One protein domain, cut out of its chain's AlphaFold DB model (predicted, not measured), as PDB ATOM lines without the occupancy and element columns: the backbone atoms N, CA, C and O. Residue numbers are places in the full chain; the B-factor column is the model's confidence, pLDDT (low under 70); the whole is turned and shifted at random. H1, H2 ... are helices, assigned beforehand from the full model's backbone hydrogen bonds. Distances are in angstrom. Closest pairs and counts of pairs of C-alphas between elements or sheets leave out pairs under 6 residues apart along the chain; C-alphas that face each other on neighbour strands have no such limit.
ATOM      1  N   LYS A   4     107.943 139.774 172.166       89.19
ATOM      2  CA  LYS A   4     107.694 138.686 171.216       89.19
ATOM      3  C   LYS A   4     106.332 138.041 171.385       89.19
ATOM      4  O   LYS A   4     105.548 138.016 170.445       89.19
ATOM      5  N   GLU A   5     106.031 137.566 172.587       90.50
ATOM      6  CA  GLU A   5     104.736 136.945 172.883       90.50
ATOM      7  C   GLU A   5     103.575 137.935 172.737       90.50
ATOM      8  O   GLU A   5     102.497 137.541 172.300       90.50
ATOM      9  N   LEU A   6     103.790 139.208 173.080       88.94
ATOM     10  CA  LEU A   6     102.785 140.263 172.957       88.94
ATOM     11  C   LEU A   6     102.431 140.534 171.489       88.94
ATOM     12  O   LEU A   6     101.256 140.521 171.125       88.94
ATOM     13  N   VAL A   7     103.443 140.724 170.640       90.19
ATOM     14  CA  VAL A   7     103.272 140.918 169.194       90.19
ATOM     15  C   VAL A   7     102.634 139.679 168.572       90.19
ATOM     16  O   VAL A   7     101.628 139.799 167.878       90.19
ATOM     17  N   SER A   8     103.129 138.477 168.884       91.88
ATOM     18  CA  SER A   8     102.536 137.238 168.370       91.88
ATOM     19  C   SER A   8     101.076 137.059 168.804       91.88
ATOM     20  O   SER A   8     100.264 136.576 168.018       91.88
ATOM     21  N   SER A   9     100.711 137.486 170.018       90.88
ATOM     22  CA  SER A   9      99.322 137.442 170.500       90.88
ATOM     23  C   SER A   9      98.420 138.439 169.768       90.88
ATOM     24  O   SER A   9      97.288 138.109 169.415       90.88
ATOM     25  N   TYR A  10      98.924 139.635 169.455       90.81
ATOM     26  CA  TYR A  10      98.207 140.584 168.600       90.81
ATOM     27  C   TYR A  10      97.968 140.014 167.195       90.81
ATOM     28  O   TYR A  10      96.853 140.068 166.681       90.81
ATOM     29  N   ILE A  11      98.988 139.392 166.595       89.69
ATOM     30  CA  ILE A  11      98.896 138.766 165.265       89.69
ATOM     31  C   ILE A  11      97.891 137.610 165.261       89.69
ATOM     32  O   ILE A  11      97.109 137.469 164.323       89.69
ATOM     33  N   ALA A  12      97.882 136.802 166.321       91.38
ATOM     34  CA  ALA A  12      96.925 135.715 166.500       91.38
ATOM     35  C   ALA A  12      95.493 136.204 166.802       91.38
ATOM     36  O   ALA A  12      94.574 135.387 166.863       91.38
ATOM     37  N   GLY A  13      95.294 137.511 167.009       90.00
ATOM     38  CA  GLY A  13      94.007 138.106 167.371       90.00
ATOM     39  C   GLY A  13      93.575 137.821 168.811       90.00
ATOM     40  O   GLY A  13      92.411 138.026 169.148       90.00
ATOM     41  N   THR A  14      94.482 137.336 169.662       91.69
ATOM     42  CA  THR A  14      94.213 137.059 171.081       91.69
ATOM     43  C   THR A  14      94.448 138.273 171.976       91.69
ATOM     44  O   THR A  14      93.999 138.274 173.120       91.69
ATOM     45  N   THR A  15      95.125 139.302 171.465       89.38
ATOM     46  CA  THR A  15      95.367 140.575 172.153       89.38
ATOM     47  C   THR A  15      94.971 141.735 171.250       89.38
ATOM     48  O   THR A  15      95.194 141.708 170.040       89.38
ATOM     49  N   SER A  16      94.362 142.760 171.837       91.19
ATOM     50  CA  SER A  16      93.954 143.973 171.128       91.19
ATOM     51  C   SER A  16      95.115 144.956 170.931       91.19
ATOM     52  O   SER A  16      96.164 144.855 171.567       91.19
ATOM     53  N   PHE A  17      94.928 145.942 170.049       90.44
ATOM     54  CA  PHE A  17      95.913 147.014 169.883       90.44
ATOM     55  C   PHE A  17      96.083 147.825 171.177       90.44
ATOM     56  O   PHE A  17      97.211 148.108 171.554       90.44
ATOM     57  N   ASP A  18      94.998 148.118 171.900       90.50
ATOM     58  CA  ASP A  18      95.049 148.860 173.169       90.50
ATOM     59  C   ASP A  18      95.871 148.137 174.250       90.50
ATOM     60  O   ASP A  18      96.616 148.745 175.014       90.50
ATOM     61  N   GLU A  19      95.791 146.808 174.313       89.25
ATOM     62  CA  GLU A  19      96.621 146.018 175.230       89.25
ATOM     63  C   GLU A  19      98.104 146.027 174.830       89.25
ATOM     64  O   GLU A  19      98.998 146.036 175.687       89.25
ATOM     65  N   LEU A  20      98.373 146.067 173.524       89.25
ATOM     66  CA  LEU A  20      99.721 146.189 172.989       89.25
ATOM     67  C   LEU A  20     100.317 147.570 173.310       89.25
ATOM     68  O   LEU A  20     101.454 147.647 173.781       89.25
ATOM     69  N   THR A  21      99.545 148.649 173.162       90.38
ATOM     70  CA  THR A  21      99.983 150.019 173.480       90.38
ATOM     71  C   THR A  21     100.167 150.231 174.987       90.38
ATOM     72  O   THR A  21     101.146 150.851 175.394       90.38
ATOM     73  N   LEU A  22      99.331 149.627 175.842       90.25
ATOM     74  CA  LEU A  22      99.491 149.654 177.310       90.25
ATOM     75  C   LEU A  22     100.824 149.062 177.800       90.25
ATOM     76  O   LEU A  22     101.309 149.395 178.891       90.25
ATOM     77  N   SER A  23     101.416 148.169 177.009       86.69
ATOM     78  CA  SER A  23     102.719 147.568 177.300       86.69
ATOM     79  C   SER A  23     103.890 148.479 176.908       86.69
ATOM     80  O   SER A  23     104.995 148.332 177.435       86.69
ATOM     81  N   ILE A  24     103.654 149.466 176.039       90.38
ATOM     82  CA  ILE A  24     104.640 150.456 175.606       90.38
ATOM     83  C   ILE A  24     104.637 151.623 176.599       90.38
ATOM     84  O   ILE A  24     103.910 152.602 176.468       90.38
ATOM     85  N   ARG A  25     105.476 151.521 177.634       87.38
ATOM     86  CA  ARG A  25     105.580 152.553 178.687       87.38
ATOM     87  C   ARG A  25     106.721 153.547 178.483       87.38
ATOM     88  O   ARG A  25     106.861 154.478 179.271       87.38
ATOM     89  N   CYS A  26     107.569 153.311 177.488       88.50
ATOM     90  CA  CYS A  26     108.827 154.019 177.298       88.50
ATOM     91  C   CYS A  26     109.332 153.909 175.850       88.50
ATOM     92  O   CYS A  26     108.920 153.001 175.128       88.50
ATOM     93  N   GLU A  27     110.261 154.778 175.446       86.31
ATOM     94  CA  GLU A  27     110.871 154.751 174.104       86.31
ATOM     95  C   GLU A  27     111.567 153.417 173.797       86.31
ATOM     96  O   GLU A  27     111.363 152.844 172.730       86.31
ATOM     97  N   SER A  28     112.312 152.847 174.748       86.69
ATOM     98  CA  SER A  28     112.961 151.540 174.548       86.69
ATOM     99  C   SER A  28     111.958 150.383 174.455       86.69
ATOM    100  O   SER A  28     112.186 149.410 173.732       86.69
ATOM    101  N   CYS A  29     110.819 150.507 175.142       91.69
ATOM    102  CA  CYS A  29     109.697 149.579 175.062       91.69
ATOM    103  C   CYS A  29     109.089 149.623 173.649       91.69
ATOM    104  O   CYS A  29     108.848 148.581 173.045       91.69
ATOM    105  N   TYR A  30     108.888 150.836 173.119       92.88
ATOM    106  CA  TYR A  30     108.391 151.067 171.765       92.88
ATOM    107  C   TYR A  30     109.325 150.459 170.721       92.88
ATOM    108  O   TYR A  30     108.868 149.660 169.914       92.88
ATOM    109  N   GLY A  31     110.626 150.766 170.782       91.50
ATOM    110  CA  GLY A  31     111.614 150.222 169.846       91.50
ATOM    111  C   GLY A  31     111.626 148.692 169.836       91.50
ATOM    112  O   GLY A  31     111.586 148.090 168.772       91.50
ATOM    113  N   SER A  32     111.556 148.060 171.012       92.62
ATOM    114  CA  SER A  32     111.513 146.592 171.118       92.62
ATOM    115  C   SER A  32     110.249 145.984 170.496       92.62
ATOM    116  O   SER A  32     110.321 144.952 169.836       92.62
ATOM    117  N   VAL A  33     109.082 146.605 170.709       92.38
ATOM    118  CA  VAL A  33     107.815 146.147 170.112       92.38
ATOM    119  C   VAL A  33     107.802 146.385 168.606       92.38
ATOM    120  O   VAL A  33     107.360 145.515 167.861       92.38
ATOM    121  N   PHE A  34     108.295 147.541 168.161       91.81
ATOM    122  CA  PHE A  34     108.391 147.899 166.752       91.81
ATOM    123  C   PHE A  34     109.309 146.931 166.002       91.81
ATOM    124  O   PHE A  34     108.913 146.411 164.968       91.81
ATOM    125  N   ASP A  35     110.481 146.620 166.557       91.69
ATOM    126  CA  ASP A  35     111.441 145.680 165.970       91.69
ATOM    127  C   ASP A  35     110.866 144.282 165.825       91.69
ATOM    128  O   ASP A  35     110.943 143.674 164.761       91.69
ATOM    129  N   GLU A  36     110.251 143.782 166.888       93.12
ATOM    130  CA  GLU A  36     109.667 142.451 166.889       93.12
ATOM    131  C   GLU A  36     108.481 142.354 165.921       93.12
ATOM    132  O   GLU A  36     108.314 141.361 165.214       93.12
ATOM    133  N   ALA A  37     107.661 143.398 165.851       91.50
ATOM    134  CA  ALA A  37     106.559 143.455 164.907       91.50
ATOM    135  C   ALA A  37     107.042 143.639 163.461       91.50
ATOM    136  O   ALA A  37     106.478 143.020 162.562       91.50
ATOM    137  N   GLN A  38     108.118 144.389 163.228       91.44
ATOM    138  CA  GLN A  38     108.769 144.484 161.925       91.44
ATOM    139  C   GLN A  38     109.372 143.137 161.492       91.44
ATOM    140  O   GLN A  38     109.246 142.779 160.322       91.44
ATOM    141  N   ASP A  39     109.981 142.379 162.407       92.00
ATOM    142  CA  ASP A  39     110.551 141.051 162.132       92.00
ATOM    143  C   ASP A  39     109.456 140.015 161.817       92.00
ATOM    144  O   ASP A  39     109.561 139.263 160.848       92.00
ATOM    145  N   GLN A  40     108.356 140.017 162.579       90.94
ATOM    146  CA  GLN A  40     107.268 139.045 162.409       90.94
ATOM    147  C   GLN A  40     106.311 139.367 161.248       90.94
ATOM    148  O   GLN A  40     105.770 138.446 160.634       90.94
ATOM    149  N   LEU A  41     106.054 140.649 160.961       88.12
ATOM    150  CA  LEU A  41     105.028 141.082 159.998       88.12
ATOM    151  C   LEU A  41     105.578 141.799 158.764       88.12
ATOM    152  O   LEU A  41     104.839 141.990 157.794       88.12
ATOM    153  N   GLY A  42     106.846 142.200 158.793       86.56
ATOM    154  CA  GLY A  42     107.466 143.031 157.770       86.56
ATOM    155  C   GLY A  42     107.213 144.530 157.963       86.56
ATOM    156  O   GLY A  42     106.221 144.964 158.547       86.56
ATOM    157  N   ALA A  43     108.114 145.342 157.404       78.44
ATOM    158  CA  ALA A  43     108.127 146.799 157.568       78.44
ATOM    159  C   ALA A  43     106.911 147.536 156.966       78.44
ATOM    160  O   ALA A  43     106.651 148.672 157.334       78.44
ATOM    161  N   GLN A  44     106.168 146.907 156.049       78.88
ATOM    162  CA  GLN A  44     104.996 147.506 155.386       78.88
ATOM    163  C   GLN A  44     103.665 147.101 156.038       78.88
ATOM    164  O   GLN A  44     102.603 147.250 155.438       78.88
ATOM    165  N   ASN A  45     103.700 146.519 157.237       88.25
ATOM    166  CA  ASN A  45     102.480 146.102 157.906       88.25
ATOM    167  C   ASN A  45     101.728 147.299 158.506       88.25
ATOM    168  O   ASN A  45     102.333 148.165 159.135       88.25
ATOM    169  N   GLN A  46     100.397 147.276 158.419       88.62
ATOM    170  CA  GLN A  46      99.511 148.290 159.002       88.62
ATOM    171  C   GLN A  46      99.740 148.507 160.511       88.62
ATOM    172  O   GLN A  46      99.500 149.594 161.032       88.62
ATOM    173  N   LEU A  47     100.213 147.492 161.244       89.69
ATOM    174  CA  LEU A  47     100.576 147.652 162.654       89.69
ATOM    175  C   LEU A  47     101.691 148.692 162.852       89.69
ATOM    176  O   LEU A  47     101.666 149.408 163.848       89.69
ATOM    177  N   MET A  48     102.641 148.795 161.919       90.44
ATOM    178  CA  MET A  48     103.746 149.758 162.001       90.44
ATOM    179  C   MET A  48     103.226 151.185 161.888       90.44
ATOM    180  O   MET A  48     103.579 152.029 162.707       90.44
ATOM    181  N   GLU A  49     102.325 151.421 160.933       91.25
ATOM    182  CA  GLU A  49     101.660 152.712 160.742       91.25
ATOM    183  C   GLU A  49     100.864 153.098 161.993       91.25
ATOM    184  O   GLU A  49     101.042 154.183 162.537       91.25
ATOM    185  N   ARG A  50     100.078 152.162 162.540       93.06
ATOM    186  CA  ARG A  50      99.306 152.402 163.769       93.06
ATOM    187  C   ARG A  50     100.190 152.700 164.980       93.06
ATOM    188  O   ARG A  50      99.836 153.541 165.798       93.06
ATOM    189  N   LEU A  51     101.323 152.011 165.119       92.00
ATOM    190  CA  LEU A  51     102.287 152.275 166.190       92.00
ATOM    191  C   LEU A  51     102.949 153.648 166.032       92.00
ATOM    192  O   LEU A  51     103.193 154.316 167.035       92.00
ATOM    193  N   ALA A  52     103.254 154.062 164.802       91.56
ATOM    194  CA  ALA A  52     103.790 155.387 164.514       91.56
ATOM    195  C   ALA A  52     102.775 156.499 164.824       91.56
ATOM    196  O   ALA A  52     103.153 157.507 165.421       91.56
ATOM    197  N   ASP A  53     101.498 156.287 164.495       92.56
ATOM    198  CA  ASP A  53     100.412 157.230 164.782       92.56
ATOM    199  C   ASP A  53     100.119 157.359 166.285       92.56
ATOM    200  O   ASP A  53      99.901 158.466 166.777       92.56
ATOM    201  N   GLU A  54     100.133 156.248 167.030       94.38
ATOM    202  CA  GLU A  54      99.862 156.250 168.475       94.38
ATOM    203  C   GLU A  54     101.027 156.848 169.282       94.38
ATOM    204  O   GLU A  54     100.827 157.562 170.267       94.38
ATOM    205  N   PHE A  55     102.267 156.589 168.854       93.25
ATOM    206  CA  PHE A  55     103.478 157.035 169.545       93.25
ATOM    207  C   PHE A  55     104.403 157.856 168.632       93.25
ATOM    208  O   PHE A  55     105.565 157.487 168.437       93.25
ATOM    209  N   PRO A  56     103.960 159.020 168.125       91.62
ATOM    210  CA  PRO A  56     104.697 159.774 167.109       91.62
ATOM    211  C   PRO A  56     106.049 160.283 167.616       91.62
ATOM    212  O   PRO A  56     107.024 160.333 166.868       91.62
ATOM    213  N   ASN A  57     106.140 160.620 168.907       92.25
ATOM    214  CA  ASN A  57     107.399 161.041 169.520       92.25
ATOM    215  C   ASN A  57     108.408 159.887 169.573       92.25
ATOM    216  O   ASN A  57     109.556 160.071 169.180       92.25
ATOM    217  N   TYR A  58     107.970 158.697 169.998       93.19
ATOM    218  CA  TYR A  58     108.842 157.524 170.098       93.19
ATOM    219  C   TYR A  58     109.254 157.030 168.716       93.19
ATOM    220  O   TYR A  58     110.417 156.696 168.509       93.19
ATOM    221  N   HIS A  59     108.330 157.064 167.754       91.31
ATOM    222  CA  HIS A  59     108.617 156.746 166.364       91.31
ATOM    223  C   HIS A  59     109.665 157.687 165.770       91.31
ATOM    224  O   HIS A  59     110.629 157.233 165.163       91.31
ATOM    225  N   LYS A  60     109.531 158.997 165.997       90.12
ATOM    226  CA  LYS A  60     110.497 159.990 165.517       90.12
ATOM    227  C   LYS A  60     111.875 159.824 166.159       90.12
ATOM    228  O   LYS A  60     112.880 159.949 165.461       90.12
ATOM    229  N   SER A  61     111.930 159.553 167.465       89.94
ATOM    230  CA  SER A  61     113.180 159.230 168.162       89.94
ATOM    231  C   SER A  61     113.828 157.980 167.557       89.94
ATOM    232  O   SER A  61     114.985 158.041 167.152       89.94
ATOM    233  N   LEU A  62     113.058 156.901 167.386       89.50
ATOM    234  CA  LEU A  62     113.529 155.642 166.805       89.50
ATOM    235  C   LEU A  62     114.018 155.818 165.358       89.50
ATOM    236  O   LEU A  62     115.070 155.300 164.995       89.50
ATOM    237  N   ALA A  63     113.289 156.570 164.530       87.19
ATOM    238  CA  ALA A  63     113.677 156.854 163.150       87.19
ATOM    239  C   ALA A  63     115.002 157.627 163.086       87.19
ATOM    240  O   ALA A  63     115.889 157.279 162.307       87.19
ATOM    241  N   LYS A  64     115.176 158.614 163.976       86.56
ATOM    242  CA  LYS A  64     116.421 159.380 164.105       86.56
ATOM    243  C   LYS A  64     117.593 158.521 164.583       86.56
ATOM    244  O   LYS A  64     118.704 158.716 164.108       86.56
ATOM    245  N   GLU A  65     117.372 157.596 165.517       84.19
ATOM    246  CA  GLU A  65     118.413 156.666 165.983       84.19
ATOM    247  C   GLU A  65     118.853 155.675 164.899       84.19
ATOM    248  O   GLU A  65     119.974 155.169 164.946       84.19
ATOM    249  N   ARG A  66     117.982 155.390 163.928       80.12
ATOM    250  CA  ARG A  66     118.206 154.366 162.900       80.12
ATOM    251  C   ARG A  66     118.601 154.915 161.533       80.12
ATOM    252  O   ARG A  66     118.688 154.124 160.600       80.12
ATOM    253  N   ASP A  67     118.820 156.226 161.408       71.06
ATOM    254  CA  ASP A  67     119.056 156.892 160.114       71.06
ATOM    255  C   ASP A  67     117.964 156.559 159.073       71.06
ATOM    256  O   ASP A  67     118.180 156.563 157.862       71.06
TER     257      ASP A  67
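Overview. This is residues 4 to 67 of the 70 residues of an uncharacterized protein of Synechococcus sp. ARS1019 (UniProt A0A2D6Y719). A helical hairpin, H3 and H4 side by side, makes the middle. At one end of the long axis a shorter hairpin, H1 and H2, packs on H3 through H1, and at the other end H5 packs crosswise on residues 27 to 31 of H3. The printed part has 64 residues with five named helices, H1 to H5 in order, and no named strand; its class is all helix. It is compact, with a radius of gyration of the C-alphas of 10.8 A and spans of 32 by 22 by 18 A.

Along the chain. Find C-alpha 4 at (107.694, 138.686, 171.216); there H1 begins, residues 4 to 11. H2 follows at residues 17 to 23. Look next for H3, the longest, residues 27 to 41, 20.5 A from C-alpha 27 at (110.871, 154.751, 174.104). H4 is residues 46 to 54, 12.4 A, and H5 residues 56 to 65, 14.1 A, ending at C-alpha 65 at (118.413, 156.666, 165.983).

Arrangement. Start from H3, the hub, which touches H1, H4 and H5. H1 touches it at a steep tilt of 58 degrees, the C-alphas of Val 7 and Ala 37 closest at 6.0 A. H1 and H2 form a hairpin, a shallow tilt of 15 degrees, with Leu 6 and Leu 20 closest, C-alphas 6.7 A apart. H3 and H4 form another at 15 degrees; H3 touches H4 with residues 34 to 38 alone, and the closest C-alphas, of Phe 34 and Met 48, are 6.9 A apart. H5 is about perpendicular to H3, 81 degrees, with C-alphas of Glu 27 and Tyr 58 closest at 5.3 A. H4 and H5 only just touch, only at the corner, with 3 pairs of C-alphas within 8 A. H1 and H5 are apart. In H1 to H5 every O i to N i+4 pair is within hydrogen-bond range.

Size, cuts and confidence. Look for the two farthest C-alphas at Thr 14 and Asp 67, 33.6 A apart. The printed part has no cut, the four links between the helices are tight, and no printed residue is under 70 in pLDDT.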